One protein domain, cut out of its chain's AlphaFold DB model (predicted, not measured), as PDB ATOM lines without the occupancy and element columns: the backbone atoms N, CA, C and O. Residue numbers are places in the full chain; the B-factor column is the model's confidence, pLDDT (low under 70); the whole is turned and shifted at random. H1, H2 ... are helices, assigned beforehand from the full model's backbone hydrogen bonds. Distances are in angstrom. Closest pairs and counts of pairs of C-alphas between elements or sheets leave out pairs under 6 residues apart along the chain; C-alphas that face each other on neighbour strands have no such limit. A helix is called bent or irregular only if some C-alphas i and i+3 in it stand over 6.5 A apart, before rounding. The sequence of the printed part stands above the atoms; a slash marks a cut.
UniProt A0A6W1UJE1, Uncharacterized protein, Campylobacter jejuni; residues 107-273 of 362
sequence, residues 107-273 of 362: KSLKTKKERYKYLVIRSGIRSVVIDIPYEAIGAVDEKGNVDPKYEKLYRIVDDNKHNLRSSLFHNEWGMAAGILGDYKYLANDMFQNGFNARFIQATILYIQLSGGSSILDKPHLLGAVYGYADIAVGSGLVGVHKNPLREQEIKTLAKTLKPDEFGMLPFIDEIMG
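What this domain is: This is residues 107 to 273 of the 362 residues of an uncharacterized protein of Campylobacter jejuni (UniProt A0A6W1UJE1). Five helices, H2 to H6, stand roughly side by side in an uneven row along the longest axis, with H4 near the middle. H1 and the short H7 pack on H4 from one side of the row, and long loops join many of the parts. The printed part has 167 residues with seven named helices, H1 to H7 in chain order, and no named strand: all helix. It is compact, with a radius of gyration of the C-alphas of 15.6 A and spans of 47 by 39 by 26 A.

How they stand to each other: H1, residues 112 to 123, touches H4, residues 196 to 210, opposite ways at a shallow tilt of 16 degrees; C-alphas 116 and 209 are closest, 6.6 A. H2, residues 148 to 160, is irregular, with C-alphas 149 and 152 8.0 A apart. It forms a hairpin with H3, residues 167 to 180, closest at C-alphas 157 and 177, 5.9 A. H3 and H4 are close but not clearly touching, C-alphas 175 and 202 at 7.9 A. H4, the hub, only just touches H5, residues 223 to 234, with 3 pairs of C-alphas within 8 A, closest at 207 and 224, 5.9 A; these two form a hairpin. H5 and H6, residues 244 to 256, form a hairpin at 5 degrees, closest at C-alphas 229 and 247, 4.9 A. H7, residues 268 to 272, touches H4 at C-alphas 268 and 208, 6.4 A. Helix packing is mostly aligned, at shallow tilts. Each O i to N i+4 pair is within hydrogen-bond range in H1, H3, H4 and H7, against 6 of 9 in H2, 6 of 8 in H5 and 8 of 9 in H6.

Where its parts are: H1 begins at C-alpha 112 (185.180, 163.939, 217.437). H3 measures 20.0 A and H4 20.7 A. H7 ends at C-alpha 272 (197.138, 182.338, 214.730).

The domain as a whole: The farthest C-alphas, of Lys 149 and Leu 245, are 48.1 A apart. The printed part has no cut. The links H1 to H2, H3 to H4, H4 to H5 and H6 to H7 are long. Residues 190 to 192 are under 70 in pLDDT.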
ATOM      1  N   LYS A 107     186.868 168.328 207.416       96.81
ATOM      2  CA  LYS A 107     185.446 168.675 207.571       96.81
ATOM      3  C   LYS A 107     184.500 167.518 207.231       96.81
ATOM      4  O   LYS A 107     183.363 167.520 207.693       96.81
ATOM      5  N   SER A 108     184.940 166.545 206.431       97.38
ATOM      6  CA  SER A 108     184.136 165.364 206.097       97.38
ATOM      7  C   SER A 108     184.028 164.357 207.251       97.38
ATOM      8  O   SER A 108     183.046 163.612 207.289       97.38
ATOM      9  N   LEU A 109     184.978 164.381 208.201       97.62
ATOM     10  CA  LEU A 109     185.014 163.515 209.384       97.62
ATOM     11  C   LEU A 109     183.801 163.779 210.286       97.62
ATOM     12  O   LEU A 109     183.473 164.937 210.580       97.62
ATOM     13  N   LYS A 110     183.134 162.700 210.707       96.69
ATOM     14  CA  LYS A 110     181.793 162.722 211.314       96.69
ATOM     15  C   LYS A 110     181.809 162.673 212.830       96.69
ATOM     16  O   LYS A 110     180.812 163.024 213.452       96.69
ATOM     17  N   THR A 111     182.912 162.238 213.425       95.38
ATOM     18  CA  THR A 111     183.033 162.092 214.875       95.38
ATOM     19  C   THR A 111     184.191 162.910 215.432       95.38
ATOM     20  O   THR A 111     185.204 163.139 214.762       95.38
ATOM     21  N   LYS A 112     184.080 163.294 216.711       95.00
ATOM     22  CA  LYS A 112     185.180 163.939 217.437       95.00
ATOM     23  C   LYS A 112     186.428 163.054 217.461       95.00
ATOM     24  O   LYS A 112     187.520 163.563 217.253       95.00
ATOM     25  N   LYS A 113     186.272 161.733 217.630       95.62
ATOM     26  CA  LYS A 113     187.380 160.760 217.627       95.62
ATOM     27  C   LYS A 113     188.129 160.725 216.292       95.62
ATOM     28  O   LYS A 113     189.355 160.750 216.286       95.62
ATOM     29  N   GLU A 114     187.422 160.718 215.161       96.44
ATOM     30  CA  GLU A 114     188.057 160.783 213.834       96.44
ATOM     31  C   GLU A 114     188.857 162.079 213.651       96.44
ATOM     32  O   GLU A 114     190.001 162.044 213.195       96.44
ATOM     33  N   ARG A 115     188.274 163.217 214.050       97.69
ATOM     34  CA  ARG A 115     188.935 164.531 214.001       97.69
ATOM     35  C   ARG A 115     190.151 164.601 214.923       97.69
ATOM     36  O   ARG A 115     191.206 165.069 214.502       97.69
ATOM     37  N   TYR A 116     190.027 164.063 216.134       97.75
ATOM     38  CA  TYR A 116     191.112 163.922 217.104       97.75
ATOM     39  C   TYR A 116     192.274 163.134 216.501       97.75
ATOM     40  O   TYR A 116     193.399 163.629 216.434       97.75
ATOM     41  N   LYS A 117     191.986 161.928 215.991       97.44
ATOM     42  CA  LYS A 117     192.971 161.053 215.350       97.44
ATOM     43  C   LYS A 117     193.676 161.759 214.201       97.44
ATOM     44  O   LYS A 117     194.900 161.696 214.108       97.44
ATOM     45  N   TYR A 118     192.927 162.473 213.365       97.31
ATOM     46  CA  TYR A 118     193.510 163.240 212.275       97.31
ATOM     47  C   TYR A 118     194.476 164.321 212.770       97.31
ATOM     48  O   TYR A 118     195.592 164.395 212.263       97.31
ATOM     49  N   LEU A 119     194.089 165.130 213.761       97.12
ATOM     50  CA  LEU A 119     194.934 166.209 214.285       97.12
ATOM     51  C   LEU A 119     196.214 165.677 214.940       97.12
ATOM     52  O   LEU A 119     197.286 166.221 214.695       97.12
ATOM     53  N   VAL A 120     196.137 164.575 215.693       96.88
ATOM     54  CA  VAL A 120     197.324 163.922 216.276       96.88
ATOM     55  C   VAL A 120     198.252 163.366 215.192       96.88
ATOM     56  O   VAL A 120     199.472 163.494 215.277       96.88
ATOM     57  N   ILE A 121     197.705 162.746 214.143       93.56
ATOM     58  CA  ILE A 121     198.523 162.243 213.031       93.56
ATOM     59  C   ILE A 121     199.172 163.408 212.288       93.56
ATOM     60  O   ILE A 121     200.376 163.361 212.030       93.56
ATOM     61  N   ARG A 122     198.385 164.446 211.981       91.19
ATOM     62  CA  ARG A 122     198.812 165.634 211.245       91.19
ATOM     63  C   ARG A 122     199.851 166.448 212.006       91.19
ATOM     64  O   ARG A 122     200.747 166.993 211.369       91.19
ATOM     65  N   SER A 123     199.736 166.534 213.330       91.38
ATOM     66  CA  SER A 123     200.734 167.221 214.144       91.38
ATOM     67  C   SER A 123     202.090 166.545 214.012       91.38
ATOM     68  O   SER A 123     203.086 167.238 214.079       91.38
ATOM     69  N   GLY A 124     202.149 165.230 213.776       89.25
ATOM     70  CA  GLY A 124     203.396 164.467 213.704       89.25
ATOM     71  C   GLY A 124     203.925 164.019 215.069       89.25
ATOM     72  O   GLY A 124     204.940 163.327 215.123       89.25
ATOM     73  N   ILE A 125     203.229 164.342 216.164       91.31
ATOM     74  CA  ILE A 125     203.614 163.926 217.517       91.31
ATOM     75  C   ILE A 125     203.490 162.407 217.662       91.31
ATOM     76  O   ILE A 125     202.505 161.792 217.242       91.31
ATOM     77  N   ARG A 126     204.497 161.793 218.283       90.75
ATOM     78  CA  ARG A 126     204.524 160.373 218.647       90.75
ATOM     79  C   ARG A 126     204.943 160.230 220.104       90.75
ATOM     80  O   ARG A 126     205.539 161.142 220.671       90.75
ATOM     81  N   SER A 127     204.597 159.097 220.703       93.44
ATOM     82  CA  SER A 127     205.138 158.720 222.005       93.44
ATOM     83  C   SER A 127     206.510 158.080 221.806       93.44
ATOM     84  O   SER A 127     206.705 157.323 220.856       93.44
ATOM     85  N   VAL A 128     207.447 158.395 222.697       91.50
ATOM     86  CA  VAL A 128     208.782 157.770 222.760       91.50
ATOM     87  C   VAL A 128     208.902 156.786 223.931       91.50
ATOM     88  O   VAL A 128     209.879 156.047 224.047       91.50
ATOM     89  N   VAL A 129     207.906 156.756 224.819       93.88
ATOM     90  CA  VAL A 129     207.879 155.855 225.982       93.88
ATOM     91  C   VAL A 129     207.157 154.548 225.677       93.88
ATOM     92  O   VAL A 129     207.506 153.521 226.257       93.88
ATOM     93  N   ILE A 130     206.199 154.558 224.745       95.19
ATOM     94  CA  ILE A 130     205.461 153.368 224.321       95.19
ATOM     95  C   ILE A 130     204.936 153.517 222.890       95.19
ATOM     96  O   ILE A 130     204.491 154.590 222.490       95.19
ATOM     97  N   ASP A 131     204.932 152.426 222.127       94.31
ATOM     98  CA  ASP A 131     204.344 152.422 220.790       94.31
ATOM     99  C   ASP A 131     202.815 152.488 220.870       94.31
ATOM    100  O   ASP A 131     202.154 151.593 221.403       94.31
ATOM    101  N   ILE A 132     202.239 153.547 220.297       96.69
ATOM    102  CA  ILE A 132     200.788 153.720 220.190       96.69
ATOM    103  C   ILE A 132     200.378 153.488 218.732       96.69
ATOM    104  O   ILE A 132     200.725 154.297 217.865       96.69
ATOM    105  N   PRO A 133     199.630 152.413 218.419       95.50
ATOM    106  CA  PRO A 133     199.157 152.186 217.061       95.50
ATOM    107  C   PRO A 133     198.152 153.271 216.663       95.50
ATOM    108  O   PRO A 133     197.382 153.750 217.495       95.50
ATOM    109  N   TYR A 134     198.082 153.613 215.372       94.19
ATOM    110  CA  TYR A 134     197.164 154.655 214.889       94.19
ATOM    111  C   TYR A 134     195.700 154.411 215.272       94.19
ATOM    112  O   TYR A 134     194.957 155.360 215.501       94.19
ATOM    113  N   GLU A 135     195.281 153.151 215.376       95.62
ATOM    114  CA  GLU A 135     193.921 152.789 215.782       95.62
ATOM    115  C   GLU A 135     193.621 153.000 217.273       95.62
ATOM    116  O   GLU A 135     192.451 153.004 217.648       95.62
ATOM    117  N   ALA A 136     194.646 153.183 218.111       97.44
ATOM    118  CA  ALA A 136     194.499 153.517 219.528       97.44
ATOM    119  C   ALA A 136     194.484 155.031 219.792       97.44
ATOM    120  O   ALA A 136     194.244 155.454 220.920       97.44
ATOM    121  N   ILE A 137     194.731 155.866 218.778       97.62
ATOM    122  CA  ILE A 137     194.652 157.320 218.941       97.62
ATOM    123  C   ILE A 137     193.199 157.712 219.236       97.62
ATOM    124  O   ILE A 137     192.287 157.355 218.486       97.62
ATOM    125  N   GLY A 138     192.987 158.446 220.331       96.69
ATOM    126  CA  GLY A 138     191.643 158.749 220.834       96.69
ATOM    127  C   GLY A 138     190.880 157.510 221.331       96.69
ATOM    128  O   GLY A 138     189.660 157.434 221.172       96.69
ATOM    129  N   ALA A 139     191.579 156.495 221.852       96.75
ATOM    130  CA  ALA A 139     190.977 155.350 222.537       96.75
ATOM    131  C   ALA A 139     190.230 155.739 223.822       96.75
ATOM    132  O   ALA A 139     189.326 155.008 224.220       96.75
ATOM    133  N   VAL A 140     190.586 156.865 224.440       96.31
ATOM    134  CA  VAL A 140     189.901 157.452 225.593       96.31
ATOM    135  C   VAL A 140     188.969 158.551 225.095       96.31
ATOM    136  O   VAL A 140     189.405 159.477 224.406       96.31
ATOM    137  N   ASP A 141     187.680 158.443 225.410       92.31
ATOM    138  CA  ASP A 141     186.704 159.481 225.083       92.31
ATOM    139  C   ASP A 141     186.703 160.627 226.113       92.31
ATOM    140  O   ASP A 141     187.388 160.601 227.134       92.31
ATOM    141  N   GLU A 142     185.901 161.660 225.861       85.56
ATOM    142  CA  GLU A 142     185.818 162.845 226.727       85.56
ATOM    143  C   GLU A 142     185.259 162.565 228.126       85.56
ATOM    144  O   GLU A 142     185.425 163.382 229.033       85.56
ATOM    145  N   LYS A 143     184.579 161.430 228.305       89.50
ATOM    146  CA  LYS A 143     184.053 160.976 229.594       89.50
ATOM    147  C   LYS A 143     185.063 160.096 230.334       89.50
ATOM    148  O   LYS A 143     184.779 159.683 231.456       89.50
ATOM    149  N   GLY A 144     186.216 159.817 229.726       90.50
ATOM    150  CA  GLY A 144     187.223 158.906 230.255       90.50
ATOM    151  C   GLY A 144     186.922 157.432 229.983       90.50
ATOM    152  O   GLY A 144     187.576 156.576 230.572       90.50
ATOM    153  N   ASN A 145     185.952 157.105 229.117       94.94
ATOM    154  CA  ASN A 145     185.724 155.714 228.734       94.94
ATOM    155  C   ASN A 145     186.824 155.262 227.782       94.94
ATOM    156  O   ASN A 145     187.154 155.955 226.818       94.94
ATOM    157  N   VAL A 146     187.339 154.069 228.035       96.69
ATOM    158  CA  VAL A 146     188.429 153.474 227.275       96.69
ATOM    159  C   VAL A 146     187.855 152.434 226.325       96.69
ATOM    160  O   VAL A 146     187.027 151.608 226.712       96.69
ATOM    161  N   ASP A 147     188.299 152.459 225.074       96.12
ATOM    162  CA  ASP A 147     188.048 151.377 224.127       96.12
ATOM    163  C   ASP A 147     188.617 150.057 224.697       96.12
ATOM    164  O   ASP A 147     189.839 149.957 224.870       96.12
ATOM    165  N   PRO A 148     187.783 149.028 224.960       97.12
ATOM    166  CA  PRO A 148     188.226 147.792 225.610       97.12
ATOM    167  C   PRO A 148     189.386 147.096 224.893       97.12
ATOM    168  O   PRO A 148     190.182 146.399 225.524       97.12
ATOM    169  N   LYS A 149     189.526 147.304 223.576       97.69
ATOM    170  CA  LYS A 149     190.636 146.763 222.781       97.69
ATOM    171  C   LYS A 149     191.999 147.301 223.232       97.69
ATOM    172  O   LYS A 149     193.007 146.614 223.067       97.69
ATOM    173  N   TYR A 150     192.037 148.511 223.786       97.94
ATOM    174  CA  TYR A 150     193.261 149.206 224.185       97.94
ATOM    175  C   TYR A 150     193.387 149.396 225.699       97.94
ATOM    176  O   TYR A 150     194.298 150.095 226.130       97.94
ATOM    177  N   GLU A 151     192.555 148.731 226.508       97.38
ATOM    178  CA  GLU A 151     192.565 148.844 227.977       97.38
ATOM    179  C   GLU A 151     193.967 148.630 228.565       97.38
ATOM    180  O   GLU A 151     194.449 149.440 229.348       97.38
ATOM    181  N   LYS A 152     194.681 147.581 228.134       97.75
ATOM    182  CA  LYS A 152     196.043 147.304 228.621       97.75
ATOM    183  C   LYS A 152     197.021 148.437 228.294       97.75
ATOM    184  O   LYS A 152     197.838 148.795 229.134       97.75
ATOM    185  N   LEU A 153     196.952 148.976 227.075       98.12
ATOM    186  CA  LEU A 153     197.800 150.089 226.644       98.12
ATOM    187  C   LEU A 153     197.477 151.349 227.453       98.12
ATOM    188  O   LEU A 153     198.387 151.999 227.959       98.12
ATOM    189  N   TYR A 154     196.186 151.646 227.618       97.56
ATOM    190  CA  TYR A 154     195.714 152.752 228.438       97.56
ATOM    191  C   TYR A 154     196.215 152.641 229.877       97.56
ATOM    192  O   TYR A 154     196.796 153.601 230.358       97.56
ATOM    193  N   ARG A 155     196.082 151.483 230.537       97.69
ATOM    194  CA  ARG A 155     196.532 151.300 231.930       97.69
ATOM    195  C   ARG A 155     198.020 151.567 232.106       97.69
ATOM    196  O   ARG A 155     198.389 152.317 232.997       97.69
ATOM    197  N   ILE A 156     198.864 151.050 231.208       97.75
ATOM    198  CA  ILE A 156     200.310 151.324 231.248       97.75
ATOM    199  C   ILE A 156     200.578 152.833 231.192       97.75
ATOM    200  O   ILE A 156     201.414 153.340 231.937       97.75
ATOM    201  N   VAL A 157     199.873 153.552 230.320       97.19
ATOM    202  CA  VAL A 157     200.028 155.002 230.181       97.19
ATOM    203  C   VAL A 157     199.455 155.751 231.386       97.19
ATOM    204  O   VAL A 157     200.108 156.653 231.900       97.19
ATOM    205  N   ASP A 158     198.270 155.378 231.859       95.75
ATOM    206  CA  ASP A 158     197.566 156.024 232.967       95.75
ATOM    207  C   ASP A 158     198.340 155.896 234.285       95.75
ATOM    208  O   ASP A 158     198.525 156.889 234.989       95.75
ATOM    209  N   ASP A 159     198.915 154.719 234.545       95.94
ATOM    210  CA  ASP A 159     199.751 154.456 235.720       95.94
ATOM    211  C   ASP A 159     201.058 155.279 235.704       95.94
ATOM    212  O   ASP A 159     201.658 155.524 236.751       95.94
ATOM    213  N   ASN A 160     201.505 155.733 234.525       94.75
ATOM    214  CA  ASN A 160     202.770 156.451 234.352       94.75
ATOM    215  C   ASN A 160     202.623 157.935 233.979       94.75
ATOM    216  O   ASN A 160     203.606 158.670 234.063       94.75
ATOM    217  N   LYS A 161     201.442 158.441 233.606       91.44
ATOM    218  CA  LYS A 161     201.274 159.855 233.193       91.44
ATOM    219  C   LYS A 161     201.588 160.865 234.302       91.44
ATOM    220  O   LYS A 161     201.885 162.023 234.028       91.44
ATOM    221  N   HIS A 162     201.571 160.417 235.557       89.06
ATOM    222  CA  HIS A 162     201.972 161.193 236.734       89.06
ATOM    223  C   HIS A 162     203.389 160.870 237.220       89.06
ATOM    224  O   HIS A 162     203.740 161.197 238.348       89.06
ATOM    225  N   ASN A 163     204.211 160.214 236.403       83.56
ATOM    226  CA  ASN A 163     205.569 159.841 236.773       83.56
ATOM    227  C   ASN A 163     206.418 161.093 237.049       83.56
ATOM    228  O   ASN A 163     206.682 161.877 236.143       83.56
ATOM    229  N   LEU A 164     206.853 161.258 238.302       82.69
ATOM    230  CA  LEU A 164     207.667 162.388 238.764       82.69
ATOM    231  C   LEU A 164     209.167 162.050 238.862       82.69
ATOM    232  O   LEU A 164     209.905 162.765 239.534       82.69
ATOM    233  N   ARG A 165     209.639 160.965 238.220       85.75
ATOM    234  CA  ARG A 165     211.070 160.592 238.222       85.75
ATOM    235  C   ARG A 165     211.937 161.696 237.616       85.75
ATOM    236  O   ARG A 165     213.024 161.960 238.118       85.75
ATOM    237  N   SER A 166     211.454 162.345 236.558       86.06
ATOM    238  CA  SER A 166     211.971 163.620 236.054       86.06
ATOM    239  C   SER A 166     210.887 164.340 235.248       86.06
ATOM    240  O   SER A 166     209.898 163.720 234.846       86.06
ATOM    241  N   SER A 167     211.084 165.632 234.973       85.31
ATOM    242  CA  SER A 167     210.192 166.398 234.094       85.31
ATOM    243  C   SER A 167     210.047 165.764 232.711       85.31
ATOM    244  O   SER A 167     208.952 165.723 232.159       85.31
ATOM    245  N   LEU A 168     211.134 165.213 232.167       87.19
ATOM    246  CA  LEU A 168     211.128 164.562 230.863       87.19
ATOM    247  C   LEU A 168     210.221 163.325 230.858       87.19
ATOM    248  O   LEU A 168     209.388 163.188 229.968       87.19
ATOM    249  N   PHE A 169     210.326 162.455 231.871       90.44
ATOM    250  CA  PHE A 169     209.433 161.295 231.984       90.44
ATOM    251  C   PHE A 169     207.977 161.723 232.148       90.44
ATOM    252  O   PHE A 169     207.106 161.159 231.486       90.44
ATOM    253  N   HIS A 170     207.722 162.732 232.983       89.00
ATOM    254  CA  HIS A 170     206.382 163.283 233.155       89.00
ATOM    255  C   HIS A 170     205.792 163.750 231.817       89.00
ATOM    256  O   HIS A 170     204.670 163.382 231.466       89.00
ATOM    257  N   ASN A 171     206.573 164.500 231.038       89.31
ATOM    258  CA  ASN A 171     206.142 165.039 229.755       89.31
ATOM    259  C   ASN A 171     205.924 163.952 228.704       89.31
ATOM    260  O   ASN A 171     204.916 163.995 228.008       89.31
ATOM    261  N   GLU A 172     206.809 162.962 228.590       92.00
ATOM    262  CA  GLU A 172     206.678 161.936 227.551       92.00
ATOM    263  C   GLU A 172     205.551 160.933 227.840       92.00
ATOM    264  O   GLU A 172     204.832 160.521 226.922       92.00
ATOM    265  N   TRP A 173     205.319 160.588 229.111       94.56
ATOM    266  CA  TRP A 173     204.130 159.823 229.496       94.56
ATOM    267  C   TRP A 173     202.849 160.646 229.369       94.56
ATOM    268  O   TRP A 173     201.828 160.123 228.919       94.56
ATOM    269  N   GLY A 174     202.906 161.943 229.679       94.12
ATOM    270  CA  GLY A 174     201.807 162.864 229.416       94.12
ATOM    271  C   GLY A 174     201.469 162.962 227.923       94.12
ATOM    272  O   GLY A 174     200.303 162.871 227.542       94.12
ATOM    273  N   MET A 175     202.485 163.017 227.059       94.69
ATOM    274  CA  MET A 175     202.333 162.991 225.603       94.69
ATOM    275  C   MET A 175     201.624 161.710 225.142       94.69
ATOM    276  O   MET A 175     200.733 161.766 224.294       94.69
ATOM    277  N   ALA A 176     201.977 160.557 225.723       96.81
ATOM    278  CA  ALA A 176     201.321 159.279 225.449       96.81
ATOM    279  C   ALA A 176     199.836 159.292 225.861       96.81
ATOM    280  O   ALA A 176     198.981 158.874 225.077       96.81
ATOM    281  N   ALA A 177     199.520 159.820 227.048       96.94
ATOM    282  CA  ALA A 177     198.141 159.974 227.527       96.94
ATOM    283  C   ALA A 177     197.334 160.910 226.618       96.94
ATOM    284  O   ALA A 177     196.209 160.589 226.227       96.94
ATOM    285  N   GLY A 178     197.966 162.009 226.202       96.62
ATOM    286  CA  GLY A 178     197.483 162.920 225.178       96.62
ATOM    287  C   GLY A 178     197.106 162.187 223.901       96.62
ATOM    288  O   GLY A 178     195.950 162.187 223.521       96.62
ATOM    289  N   ILE A 179     198.034 161.473 223.264       97.69
ATOM    290  CA  ILE A 179     197.761 160.724 222.023       97.69
ATOM    291  C   ILE A 179     196.582 159.741 222.185       97.69
ATOM    292  O   ILE A 179     195.770 159.595 221.265       97.69
ATOM    293  N   LEU A 180     196.452 159.080 223.340       98.06
ATOM    294  CA  LEU A 180     195.347 158.154 223.610       98.06
ATOM    295  C   LEU A 180     193.989 158.840 223.803       98.06
ATOM    296  O   LEU A 180     192.978 158.159 223.671       98.06
ATOM    297  N   GLY A 181     193.928 160.146 224.057       96.50
ATOM    298  CA  GLY A 181     192.670 160.897 224.156       96.50
ATOM    299  C   GLY A 181     192.629 161.924 225.288       96.50
ATOM    300  O   GLY A 181     191.856 162.881 225.214       96.50
ATOM    301  N   ASP A 182     193.493 161.800 226.299       95.44
ATOM    302  CA  ASP A 182     193.547 162.714 227.445       95.44
ATOM    303  C   ASP A 182     194.414 163.939 227.112       95.44
ATOM    304  O   ASP A 182     195.516 164.134 227.627       95.44
ATOM    305  N   TYR A 183     193.917 164.766 226.183       94.12
ATOM    306  CA  TYR A 183     194.650 165.898 225.591       94.12
ATOM    307  C   TYR A 183     195.224 166.871 226.628       94.12
ATOM    308  O   TYR A 183     196.178 167.584 226.326       94.12
ATOM    309  N   LYS A 184     194.666 166.898 227.845       91.62
ATOM    310  CA  LYS A 184     195.127 167.734 228.960       91.62
ATOM    311  C   LYS A 184     196.592 167.488 229.306       91.62
ATOM    312  O   LYS A 184     197.210 168.400 229.830       91.62
ATOM    313  N   TYR A 185     197.131 166.311 228.982       92.31
ATOM    314  CA  TYR A 185     198.508 165.929 229.285       92.31
ATOM    315  C   TYR A 185     199.528 166.225 228.173       92.31
ATOM    316  O   TYR A 185     200.718 165.993 228.371       92.31
ATOM    317  N   LEU A 186     199.106 166.746 227.012       91.06
ATOM    318  CA  LEU A 186     200.008 166.980 225.871       91.06
ATOM    319  C   LEU A 186     201.122 168.002 226.158       91.06
ATOM    320  O   LEU A 186     202.198 167.896 225.581       91.06
ATOM    321  N   ALA A 187     200.880 168.995 227.018       79.00
ATOM    322  CA  ALA A 187     201.777 170.141 227.205       79.00
ATOM    323  C   ALA A 187     201.898 170.559 228.686       79.00
ATOM    324  O   ALA A 187     201.663 171.714 229.036       79.00
ATOM    325  N   ASN A 188     202.233 169.610 229.568       71.12
ATOM    326  CA  ASN A 188     202.131 169.798 231.022       71.12
ATOM    327  C   ASN A 188     203.238 170.640 231.683       71.12
ATOM    328  O   ASN A 188     202.953 171.284 232.691       71.12
ATOM    329  N   ASP A 189     204.472 170.667 231.165       70.25
ATOM    330  CA  ASP A 189     205.581 171.379 231.830       70.25
ATOM    331  C   ASP A 189     206.376 172.290 230.880       70.25
ATOM    332  O   ASP A 189     207.397 171.911 230.317       70.25
ATOM    333  N   MET A 190     205.959 173.547 230.730       67.56
ATOM    334  CA  MET A 190     206.680 174.548 229.919       67.56
ATOM    335  C   MET A 190     208.077 174.906 230.451       67.56
ATOM    336  O   MET A 190     208.867 175.524 229.735       67.56
ATOM    337  N   PHE A 191     208.388 174.574 231.708       64.06
ATOM    338  CA  PHE A 191     209.549 175.105 232.417       64.06
ATOM    339  C   PHE A 191     210.731 174.146 232.451       64.06
ATOM    340  O   PHE A 191     211.841 174.595 232.727       64.06
ATOM    341  N   GLN A 192     210.554 172.858 232.159       66.38
ATOM    342  CA  GLN A 192     211.638 171.866 232.180       66.38
ATOM    343  C   GLN A 192     211.724 171.028 230.898       66.38
ATOM    344  O   GLN A 192     211.955 169.822 230.957       66.38
ATOM    345  N   ASN A 193     211.568 171.686 229.745       73.62
ATOM    346  CA  ASN A 193     211.702 171.078 228.425       73.62
ATOM    347  C   ASN A 193     212.823 171.714 227.608       73.62
ATOM    348  O   ASN A 193     212.962 172.936 227.580       73.62
ATOM    349  N   GLY A 194     213.595 170.866 226.931       81.56
ATOM    350  CA  GLY A 194     214.613 171.276 225.973       81.56
ATOM    351  C   GLY A 194     214.219 171.157 224.510       81.56
ATOM    352  O   GLY A 194     214.729 171.892 223.670       81.56
ATOM    353  N   PHE A 195     213.268 170.275 224.202       89.44
ATOM    354  CA  PHE A 195     212.719 170.086 222.859       89.44
ATOM    355  C   PHE A 195     211.637 171.135 222.568       89.44
ATOM    356  O   PHE A 195     210.454 170.815 222.421       89.44
ATOM    357  N   ASN A 196     212.048 172.402 222.538       90.31
ATOM    358  CA  ASN A 196     211.190 173.577 222.388       90.31
ATOM    359  C   ASN A 196     210.204 173.450 221.217       90.31
ATOM    360  O   ASN A 196     209.010 173.710 221.378       90.31
ATOM    361  N   ALA A 197     210.670 172.997 220.048       89.00
ATOM    362  CA  ALA A 197     209.815 172.854 218.871       89.00
ATOM    363  C   ALA A 197     208.724 171.789 219.077       89.00
ATOM    364  O   ALA A 197     207.557 172.018 218.753       89.00
ATOM    365  N   ARG A 198     209.086 170.647 219.677       89.88
ATOM    366  CA  ARG A 198     208.141 169.573 220.020       89.88
ATOM    367  C   ARG A 198     207.128 170.038 221.063       89.88
ATOM    368  O   ARG A 198     205.947 169.716 220.963       89.88
ATOM    369  N   PHE A 199     207.572 170.827 222.036       91.06
ATOM    370  CA  PHE A 199     206.691 171.381 223.053       91.06
ATOM    371  C   PHE A 199     205.655 172.345 222.452       91.06
ATOM    372  O   PHE A 199     204.461 172.246 222.746       91.06
ATOM    373  N   ILE A 200     206.085 173.252 221.568       91.50
ATOM    374  CA  ILE A 200     205.176 174.165 220.861       91.50
ATOM    375  C   ILE A 200     204.185 173.377 220.006       91.50
ATOM    376  O   ILE A 200     202.985 173.625 220.082       91.50
ATOM    377  N   GLN A 201     204.647 172.365 219.274       91.62
ATOM    378  CA  GLN A 201     203.783 171.472 218.502       91.62
ATOM    379  C   GLN A 201     202.710 170.804 219.380       91.62
ATOM    380  O   GLN A 201     201.539 170.765 218.999       91.62
ATOM    381  N   ALA A 202     203.083 170.329 220.573       94.19
ATOM    382  CA  ALA A 202     202.152 169.722 221.521       94.19
ATOM    383  C   ALA A 202     201.167 170.736 222.109       94.19
ATOM    384  O   ALA A 202     199.987 170.428 222.274       94.19
ATOM    385  N   THR A 203     201.618 171.969 222.341       93.81
ATOM    386  CA  THR A 203     200.772 173.081 222.796       93.81
ATOM    387  C   THR A 203     199.740 173.472 221.740       93.81
ATOM    388  O   THR A 203     198.564 173.642 222.057       93.81
ATOM    389  N   ILE A 204     200.142 173.566 220.470       94.31
ATOM    390  CA  ILE A 204     199.215 173.838 219.365       94.31
ATOM    391  C   ILE A 204     198.201 172.702 219.225       94.31
ATOM    392  O   ILE A 204     197.004 172.971 219.128       94.31
ATOM    393  N   LEU A 205     198.648 171.443 219.294       96.19
ATOM    394  CA  LEU A 205     197.743 170.295 219.274       96.19
ATOM    395  C   LEU A 205     196.764 170.330 220.457       96.19
ATOM    396  O   LEU A 205     195.568 170.123 220.265       96.19
ATOM    397  N   TYR A 206     197.233 170.649 221.663       96.31
ATOM    398  CA  TYR A 206     196.374 170.846 222.830       96.31
ATOM    399  C   TYR A 206     195.289 171.897 222.562       96.31
ATOM    400  O   TYR A 206     194.112 171.604 222.760       96.31
ATOM    401  N   ILE A 207     195.654 173.072 222.035       96.31
ATOM    402  CA  ILE A 207     194.705 174.142 221.686       96.31
ATOM    403  C   ILE A 207     193.694 173.666 220.631       96.31
ATOM    404  O   ILE A 207     192.499 173.942 220.756       96.31
ATOM    405  N   GLN A 208     194.147 172.938 219.603       96.88
ATOM    406  CA  GLN A 208     193.267 172.385 218.569       96.88
ATOM    407  C   GLN A 208     192.230 171.433 219.178       96.88
ATOM    408  O   GLN A 208     191.042 171.534 218.866       96.88
ATOM    409  N   LEU A 209     192.667 170.526 220.052       97.00
ATOM    410  CA  LEU A 209     191.830 169.472 220.625       97.00
ATOM    411  C   LEU A 209     190.912 169.973 221.747       97.00
ATOM    412  O   LEU A 209     189.786 169.488 221.864       97.00
ATOM    413  N   SER A 210     191.364 170.949 222.539       95.38
ATOM    414  CA  SER A 210     190.587 171.551 223.631       95.38
ATOM    415  C   SER A 210     189.604 172.626 223.162       95.38
ATOM    416  O   SER A 210     188.864 173.178 223.976       95.38
ATOM    417  N   GLY A 211     189.637 172.991 221.877       95.81
ATOM    418  CA  GLY A 211     188.896 174.147 221.376       95.81
ATOM    419  C   GLY A 211     189.423 175.469 221.939       95.81
ATOM    420  O   GLY A 211     188.692 176.451 222.013       95.81
ATOM    421  N   GLY A 212     190.682 175.507 222.375       94.38
ATOM    422  CA  GLY A 212     191.271 176.668 223.028       94.38
ATOM    423  C   GLY A 212     190.884 176.839 224.498       94.38
ATOM    424  O   GLY A 212     191.278 177.842 225.092       94.38
ATOM    425  N   SER A 213     190.158 175.890 225.092       92.06
ATOM    426  CA  SER A 213     189.811 175.894 226.516       92.06
ATOM    427  C   SER A 213     190.999 175.487 227.392       92.06
ATOM    428  O   SER A 213     191.773 174.596 227.021       92.06
ATOM    429  N   SER A 214     191.137 176.124 228.556       90.69
ATOM    430  CA  SER A 214     192.048 175.720 229.634       90.69
ATOM    431  C   SER A 214     191.531 176.147 231.016       90.69
ATOM    432  O   SER A 214     190.458 176.726 231.157       90.69
ATOM    433  N   ILE A 215     192.329 175.917 232.065       86.38
ATOM    434  CA  ILE A 215     192.049 176.425 233.421       86.38
ATOM    435  C   ILE A 215     191.994 177.965 233.500       86.38
ATOM    436  O   ILE A 215     191.498 178.517 234.478       86.38
ATOM    437  N   LEU A 216     192.495 178.667 232.478       86.06
ATOM    438  CA  LEU A 216     192.501 180.131 232.397       86.06
ATOM    439  C   LEU A 216     191.222 180.710 231.769       86.06
ATOM    440  O   LEU A 216     191.143 181.928 231.575       86.06
ATOM    441  N   ASP A 217     190.248 179.868 231.417       90.44
ATOM    442  CA  ASP A 217     189.012 180.295 230.767       90.44
ATOM    443  C   ASP A 217     188.252 181.339 231.599       90.44
ATOM    444  O   ASP A 217     188.125 181.263 232.824       90.44
ATOM    445  N   LYS A 218     187.703 182.330 230.896       90.69
ATOM    446  CA  LYS A 218     186.804 183.357 231.437       90.69
ATOM    447  C   LYS A 218     185.647 183.564 230.458       90.69
ATOM    448  O   LYS A 218     185.766 183.162 229.297       90.69
ATOM    449  N   PRO A 219     184.536 184.210 230.865       90.19
ATOM    450  CA  PRO A 219     183.498 184.599 229.918       90.19
ATOM    451  C   PRO A 219     184.107 185.322 228.709       90.19
ATOM    452  O   PRO A 219     184.800 186.327 228.870       90.19
ATOM    453  N   HIS A 220     183.862 184.787 227.510       87.38
ATOM    454  CA  HIS A 220     184.390 185.300 226.239       87.38
ATOM    455  C   HIS A 220     185.926 185.272 226.104       87.38
ATOM    456  O   HIS A 220     186.492 186.118 225.413       87.38
ATOM    457  N   LEU A 221     186.609 184.318 226.746       93.62
ATOM    458  CA  LEU A 221     188.056 184.135 226.624       93.62
ATOM    459  C   LEU A 221     188.427 182.652 226.543       93.62
ATOM    460  O   LEU A 221     188.201 181.907 227.494       93.62
ATOM    461  N   LEU A 222     189.067 182.265 225.440       96.19
ATOM    462  CA  LEU A 222     189.697 180.955 225.277       96.19
ATOM    463  C   LEU A 222     191.060 180.938 225.976       96.19
ATOM    464  O   LEU A 222     192.040 181.518 225.490       96.19
ATOM    465  N   GLY A 223     191.114 180.297 227.140       94.56
ATOM    466  CA  GLY A 223     192.231 180.331 228.072       94.56
ATOM    467  C   GLY A 223     193.513 179.697 227.541       94.56
ATOM    468  O   GLY A 223     194.594 180.180 227.864       94.56
ATOM    469  N   ALA A 224     193.443 178.655 226.710       94.69
ATOM    470  CA  ALA A 224     194.638 178.040 226.124       94.69
ATOM    471  C   ALA A 224     195.280 178.947 225.064       94.69
ATOM    472  O   ALA A 224     196.499 179.108 225.048       94.69
ATOM    473  N   VAL A 225     194.464 179.588 224.217       95.94
ATOM    474  CA  VAL A 225     194.947 180.552 223.208       95.94
ATOM    475  C   VAL A 225     195.535 181.782 223.901       95.94
ATOM    476  O   VAL A 225     196.603 182.264 223.527       95.94
ATOM    477  N   TYR A 226     194.869 182.266 224.953       95.38
ATOM    478  CA  TYR A 226     195.387 183.353 225.779       95.38
ATOM    479  C   TYR A 226     196.696 182.972 226.481       95.38
ATOM    480  O   TYR A 226     197.644 183.751 226.462       95.38
ATOM    481  N   GLY A 227     196.761 181.775 227.069       93.75
ATOM    482  CA  GLY A 227     197.953 181.258 227.738       93.75
ATOM    483  C   GLY A 227     199.138 181.126 226.786       93.75
ATOM    484  O   GLY A 227     200.241 181.518 227.146       93.75
ATOM    485  N   TYR A 228     198.918 180.677 225.547       93.94
ATOM    486  CA  TYR A 228     199.961 180.684 224.518       93.94
ATOM    487  C   TYR A 228     200.493 182.100 224.257       93.94
ATOM    488  O   TYR A 228     201.706 182.315 224.250       93.94
ATOM    489  N   ALA A 229     199.595 183.077 224.108       94.38
ATOM    490  CA  ALA A 229     199.985 184.467 223.904       94.38
ATOM    491  C   ALA A 229     200.807 185.014 225.079       94.38
ATOM    492  O   ALA A 229     201.849 185.613 224.864       94.38
ATOM    493  N   ASP A 230     200.352 184.808 226.312       92.00
ATOM    494  CA  ASP A 230     200.963 185.381 227.517       92.00
ATOM    495  C   ASP A 230     202.288 184.691 227.893       92.00
ATOM    496  O   ASP A 230     203.301 185.335 228.185       92.00
ATOM    497  N   ILE A 231     202.299 183.358 227.834       89.31
ATOM    498  CA  ILE A 231     203.395 182.530 228.336       89.31
ATOM    499  C   ILE A 231     204.429 182.281 227.236       89.31
ATOM    500  O   ILE A 231     205.607 182.560 227.439       89.31
ATOM    501  N   ALA A 232     204.029 181.780 226.064       90.94
ATOM    502  CA  ALA A 232     204.995 181.472 225.010       90.94
ATOM    503  C   ALA A 232     205.508 182.759 224.347       90.94
ATOM    504  O   ALA A 232     206.707 183.031 224.395       90.94
ATOM    505  N   VAL A 233     204.607 183.585 223.804       92.06
ATOM    506  CA  VAL A 233     204.978 184.793 223.043       92.06
ATOM    507  C   VAL A 233     205.356 185.959 223.959       92.06
ATOM    508  O   VAL A 233     206.447 186.505 223.837       92.06
ATOM    509  N   GLY A 234     204.507 186.335 224.915       90.94
ATOM    510  CA  GLY A 234     204.710 187.518 225.761       90.94
ATOM    511  C   GLY A 234     205.908 187.397 226.702       90.94
ATOM    512  O   GLY A 234     206.632 188.366 226.949       90.94
ATOM    513  N   SER A 235     206.178 186.180 227.181       88.56
ATOM    514  CA  SER A 235     207.341 185.902 228.029       88.56
ATOM    515  C   SER A 235     208.547 185.362 227.255       88.56
ATOM    516  O   SER A 235     209.608 185.203 227.867       88.56
ATOM    517  N   GLY A 236     208.417 185.079 225.953       88.50
ATOM    518  CA  GLY A 236     209.457 184.441 225.143       88.50
ATOM    519  C   GLY A 236     209.950 183.149 225.789       88.50
ATOM    520  O   GLY A 236     211.129 183.052 226.107       88.50
ATOM    521  N   LEU A 237     209.046 182.230 226.135       88.62
ATOM    522  CA  LEU A 237     209.390 180.915 226.692       88.62
ATOM    523  C   LEU A 237     209.495 179.866 225.584       88.62
ATOM    524  O   LEU A 237     209.063 180.101 224.459       88.62
ATOM    525  N   VAL A 238     210.066 178.700 225.919       87.44
ATOM    526  CA  VAL A 238     210.151 177.519 225.034       87.44
ATOM    527  C   VAL A 238     210.615 177.852 223.612       87.44
ATOM    528  O   VAL A 238     210.034 177.424 222.621       87.44
ATOM    529  N   GLY A 239     211.662 178.667 223.502       89.44
ATOM    530  CA  GLY A 239     212.285 179.036 222.234       89.44
ATOM    531  C   GLY A 239     211.587 180.160 221.470       89.44
ATOM    532  O   GLY A 239     212.161 180.644 220.498       89.44
ATOM    533  N   VAL A 240     210.397 180.614 221.867       90.94
ATOM    534  CA  VAL A 240     209.619 181.622 221.124       90.94
ATOM    535  C   VAL A 240     210.230 183.022 221.271       90.94
ATOM    536  O   VAL A 240     210.922 183.326 222.246       90.94
ATOM    537  N   HIS A 241     210.061 183.864 220.248       90.38
ATOM    538  CA  HIS A 241     210.511 185.258 220.273       90.38
ATOM    539  C   HIS A 241     209.550 186.106 221.093       90.38
ATOM    540  O   HIS A 241     208.335 186.028 220.912       90.38
ATOM    541  N   LYS A 242     210.100 186.925 221.991       91.00
ATOM    542  CA  LYS A 242     209.289 187.860 222.754       91.00
ATOM    543  C   LYS A 242     208.813 188.990 221.849       91.00
ATOM    544  O   LYS A 242     209.606 189.844 221.468       91.00
ATOM    545  N   ASN A 243     207.514 189.029 221.569       90.00
ATOM    546  CA  ASN A 243     206.926 190.036 220.690       90.00
ATOM    547  C   ASN A 243     205.605 190.590 221.268       90.00
ATOM    548  O   ASN A 243     204.570 189.923 221.190       90.00
ATOM    549  N   PRO A 244     205.609 191.819 221.826       91.19
ATOM    550  CA  PRO A 244     204.419 192.425 222.429       91.19
ATOM    551  C   PRO A 244     203.270 192.687 221.448       91.19
ATOM    552  O   PRO A 244     202.103 192.611 221.834       91.19
ATOM    553  N   LEU A 245     203.573 193.006 220.186       90.69
ATOM    554  CA  LEU A 245     202.541 193.238 219.172       90.69
ATOM    555  C   LEU A 245     201.831 191.920 218.851       90.69
ATOM    556  O   LEU A 245     200.607 191.824 218.936       90.69
ATOM    557  N   ARG A 246     202.623 190.883 218.578       90.75
ATOM    558  CA  ARG A 246     202.151 189.523 218.326       90.75
ATOM    559  C   ARG A 246     201.319 188.980 219.487       90.75
ATOM    560  O   ARG A 246     200.241 188.427 219.281       90.75
ATOM    561  N   GLU A 247     201.780 189.181 220.717       94.44
ATOM    562  CA  GLU A 247     201.046 188.825 221.932       94.44
ATOM    563  C   GLU A 247     199.642 189.458 221.951       94.44
ATOM    564  O   GLU A 247     198.649 188.770 222.206       94.44
ATOM    565  N   GLN A 248     199.528 190.756 221.645       94.50
ATOM    566  CA  GLN A 248     198.243 191.464 221.622       94.50
ATOM    567  C   GLN A 248     197.299 190.950 220.527       94.50
ATOM    568  O   GLN A 248     196.090 190.820 220.767       94.50
ATOM    569  N   GLU A 249     197.828 190.621 219.348       92.69
ATOM    570  CA  GLU A 249     197.051 190.021 218.261       92.69
ATOM    571  C   GLU A 249     196.433 188.687 218.696       92.69
ATOM    572  O   GLU A 249     195.223 188.481 218.557       92.69
ATOM    573  N   ILE A 250     197.231 187.801 219.300       94.56
ATOM    574  CA  ILE A 250     196.758 186.488 219.754       94.56
ATOM    575  C   ILE A 250     195.785 186.636 220.934       94.56
ATOM    576  O   ILE A 250     194.741 185.980 220.955       94.56
ATOM    577  N   LYS A 251     196.038 187.558 221.876       95.38
ATOM    578  CA  LYS A 251     195.091 187.875 222.966       95.38
ATOM    579  C   LYS A 251     193.747 188.389 222.439       95.38
ATOM    580  O   LYS A 251     192.713 188.154 223.067       95.38
ATOM    581  N   THR A 252     193.737 189.069 221.295       94.69
ATOM    582  CA  THR A 252     192.505 189.513 220.625       94.69
ATOM    583  C   THR A 252     191.790 188.345 219.941       94.69
ATOM    584  O   THR A 252     190.570 188.205 220.068       94.69
ATOM    585  N   LEU A 253     192.537 187.450 219.284       93.81
ATOM    586  CA  LEU A 253     191.991 186.210 218.724       93.81
ATOM    587  C   LEU A 253     191.339 185.340 219.809       93.81
ATOM    588  O   LEU A 253     190.211 184.887 219.628       93.81
ATOM    589  N   ALA A 254     191.976 185.192 220.973       95.38
ATOM    590  CA  ALA A 254     191.454 184.410 222.097       95.38
ATOM    591  C   ALA A 254     190.057 184.855 222.575       95.38
ATOM    592  O   ALA A 254     189.318 184.052 223.140       95.38
ATOM    593  N   LYS A 255     189.682 186.121 222.348       95.19
ATOM    594  CA  LYS A 255     188.369 186.678 222.722       95.19
ATOM    595  C   LYS A 255     187.297 186.524 221.641       95.19
ATOM    596  O   LYS A 255     186.111 186.677 221.918       95.19
ATOM    597  N   THR A 256     187.708 186.292 220.396       92.25
ATOM    598  CA  THR A 256     186.824 186.328 219.217       92.25
ATOM    599  C   THR A 256     186.601 184.954 218.596       92.25
ATOM    600  O   THR A 256     185.564 184.724 217.970       92.25
ATOM    601  N   LEU A 257     187.551 184.035 218.776       93.25
ATOM    602  CA  LEU A 257     187.481 182.680 218.248       93.25
ATOM    603  C   LEU A 257     186.376 181.859 218.910       93.25
ATOM    604  O   LEU A 257     186.068 182.011 220.092       93.25
ATOM    605  N   LYS A 258     185.797 180.956 218.120       93.81
ATOM    606  CA  LYS A 258     184.791 179.996 218.566       93.81
ATOM    607  C   LYS A 258     185.197 178.594 218.117       93.81
ATOM    608  O   LYS A 258     185.568 178.450 216.947       93.81
ATOM    609  N   PRO A 259     185.122 177.590 219.005       95.69
ATOM    610  CA  PRO A 259     185.285 176.197 218.615       95.69
ATOM    611  C   PRO A 259     184.266 175.779 217.549       95.69
ATOM    612  O   PRO A 259     183.199 176.386 217.415       95.69
ATOM    613  N   ASP A 260     184.596 174.731 216.799       95.94
ATOM    614  CA  ASP A 260     183.675 174.088 215.867       95.94
ATOM    615  C   ASP A 260     182.570 173.292 216.596       95.94
ATOM    616  O   ASP A 260     182.492 173.261 217.825       95.94
ATOM    617  N   GLU A 261     181.701 172.631 215.829       95.25
ATOM    618  CA  GLU A 261     180.589 171.818 216.351       95.25
ATOM    619  C   GLU A 261     181.030 170.650 217.260       95.25
ATOM    620  O   GLU A 261     180.219 170.132 218.023       95.25
ATOM    621  N   PHE A 262     182.308 170.256 217.213       95.50
ATOM    622  CA  PHE A 262     182.902 169.233 218.077       95.50
ATOM    623  C   PHE A 262     183.688 169.841 219.246       95.50
ATOM    624  O   PHE A 262     184.350 169.114 219.991       95.50
ATOM    625  N   GLY A 263     183.644 171.162 219.426       95.50
ATOM    626  CA  GLY A 263     184.407 171.855 220.457       95.50
ATOM    627  C   GLY A 263     185.911 171.886 220.175       95.50
ATOM    628  O   GLY A 263     186.688 171.859 221.121       95.50
ATOM    629  N   MET A 264     186.333 171.898 218.905       97.31
ATOM    630  CA  MET A 264     187.744 171.909 218.486       97.31
ATOM    631  C   MET A 264     188.112 173.188 217.715       97.31
ATOM    632  O   MET A 264     187.257 173.864 217.144       97.31
ATOM    633  N   LEU A 265     189.408 173.511 217.651       96.81
ATOM    634  CA  LEU A 265     189.976 174.611 216.856       96.81
ATOM    635  C   LEU A 265     191.012 174.093 215.841       96.81
ATOM    636  O   LEU A 265     192.193 174.420 215.939       96.81
ATOM    637  N   PRO A 266     190.609 173.295 214.840       95.06
ATOM    638  CA  PRO A 266     191.537 172.568 213.968       95.06
ATOM    639  C   PRO A 266     192.543 173.444 213.216       95.06
ATOM    640  O   PRO A 266     193.691 173.052 213.060       95.06
ATOM    641  N   PHE A 267     192.130 174.627 212.763       92.75
ATOM    642  CA  PHE A 267     192.946 175.499 211.911       92.75
ATOM    643  C   PHE A 267     193.663 176.602 212.702       92.75
ATOM    644  O   PHE A 267     194.007 177.636 212.130       92.75
ATOM    645  N   ILE A 268     193.811 176.455 214.026       91.94
ATOM    646  CA  ILE A 268     194.394 177.509 214.868       91.94
ATOM    647  C   ILE A 268     195.844 177.828 214.497       91.94
ATOM    648  O   ILE A 268     196.237 178.981 214.573       91.94
ATOM    649  N   ASP A 269     196.601 176.838 214.033       86.94
ATOM    650  CA  ASP A 269     197.956 176.980 213.497       86.94
ATOM    651  C   ASP A 269     198.008 177.928 212.286       86.94
ATOM    652  O   ASP A 269     198.890 178.781 212.187       86.94
ATOM    653  N   GLU A 270     197.019 177.852 211.393       86.50
ATOM    654  CA  GLU A 270     196.886 178.776 210.260       86.50
ATOM    655  C   GLU A 270     196.338 180.151 210.686       86.50
ATOM    656  O   GLU A 270     196.805 181.187 210.209       86.50
ATOM    657  N   ILE A 271     195.340 180.169 211.578       88.94
ATOM    658  CA  ILE A 271     194.638 181.388 212.016       88.94
ATOM    659  C   ILE A 271     195.540 182.275 212.867       88.94
ATOM    660  O   ILE A 271     195.574 183.494 212.671       88.94
ATOM    661  N   MET A 272     196.213 181.664 213.839       86.38
ATOM    662  CA  MET A 272     197.138 182.338 214.730       86.38
ATOM    663  C   MET A 272     198.380 182.744 213.950       86.38
ATOM    664  O   MET A 272     198.861 183.847 214.170       86.38
ATOM    665  N   GLY A 273     198.845 181.921 213.008       80.19
ATOM    666  CA  GLY A 273     200.151 182.056 212.372       80.19
ATOM    667  C   GLY A 273     201.200 181.217 213.101       80.19
ATOM    668  O   GLY A 273     200.960 180.730 214.205       80.19
TER     669      GLY A 273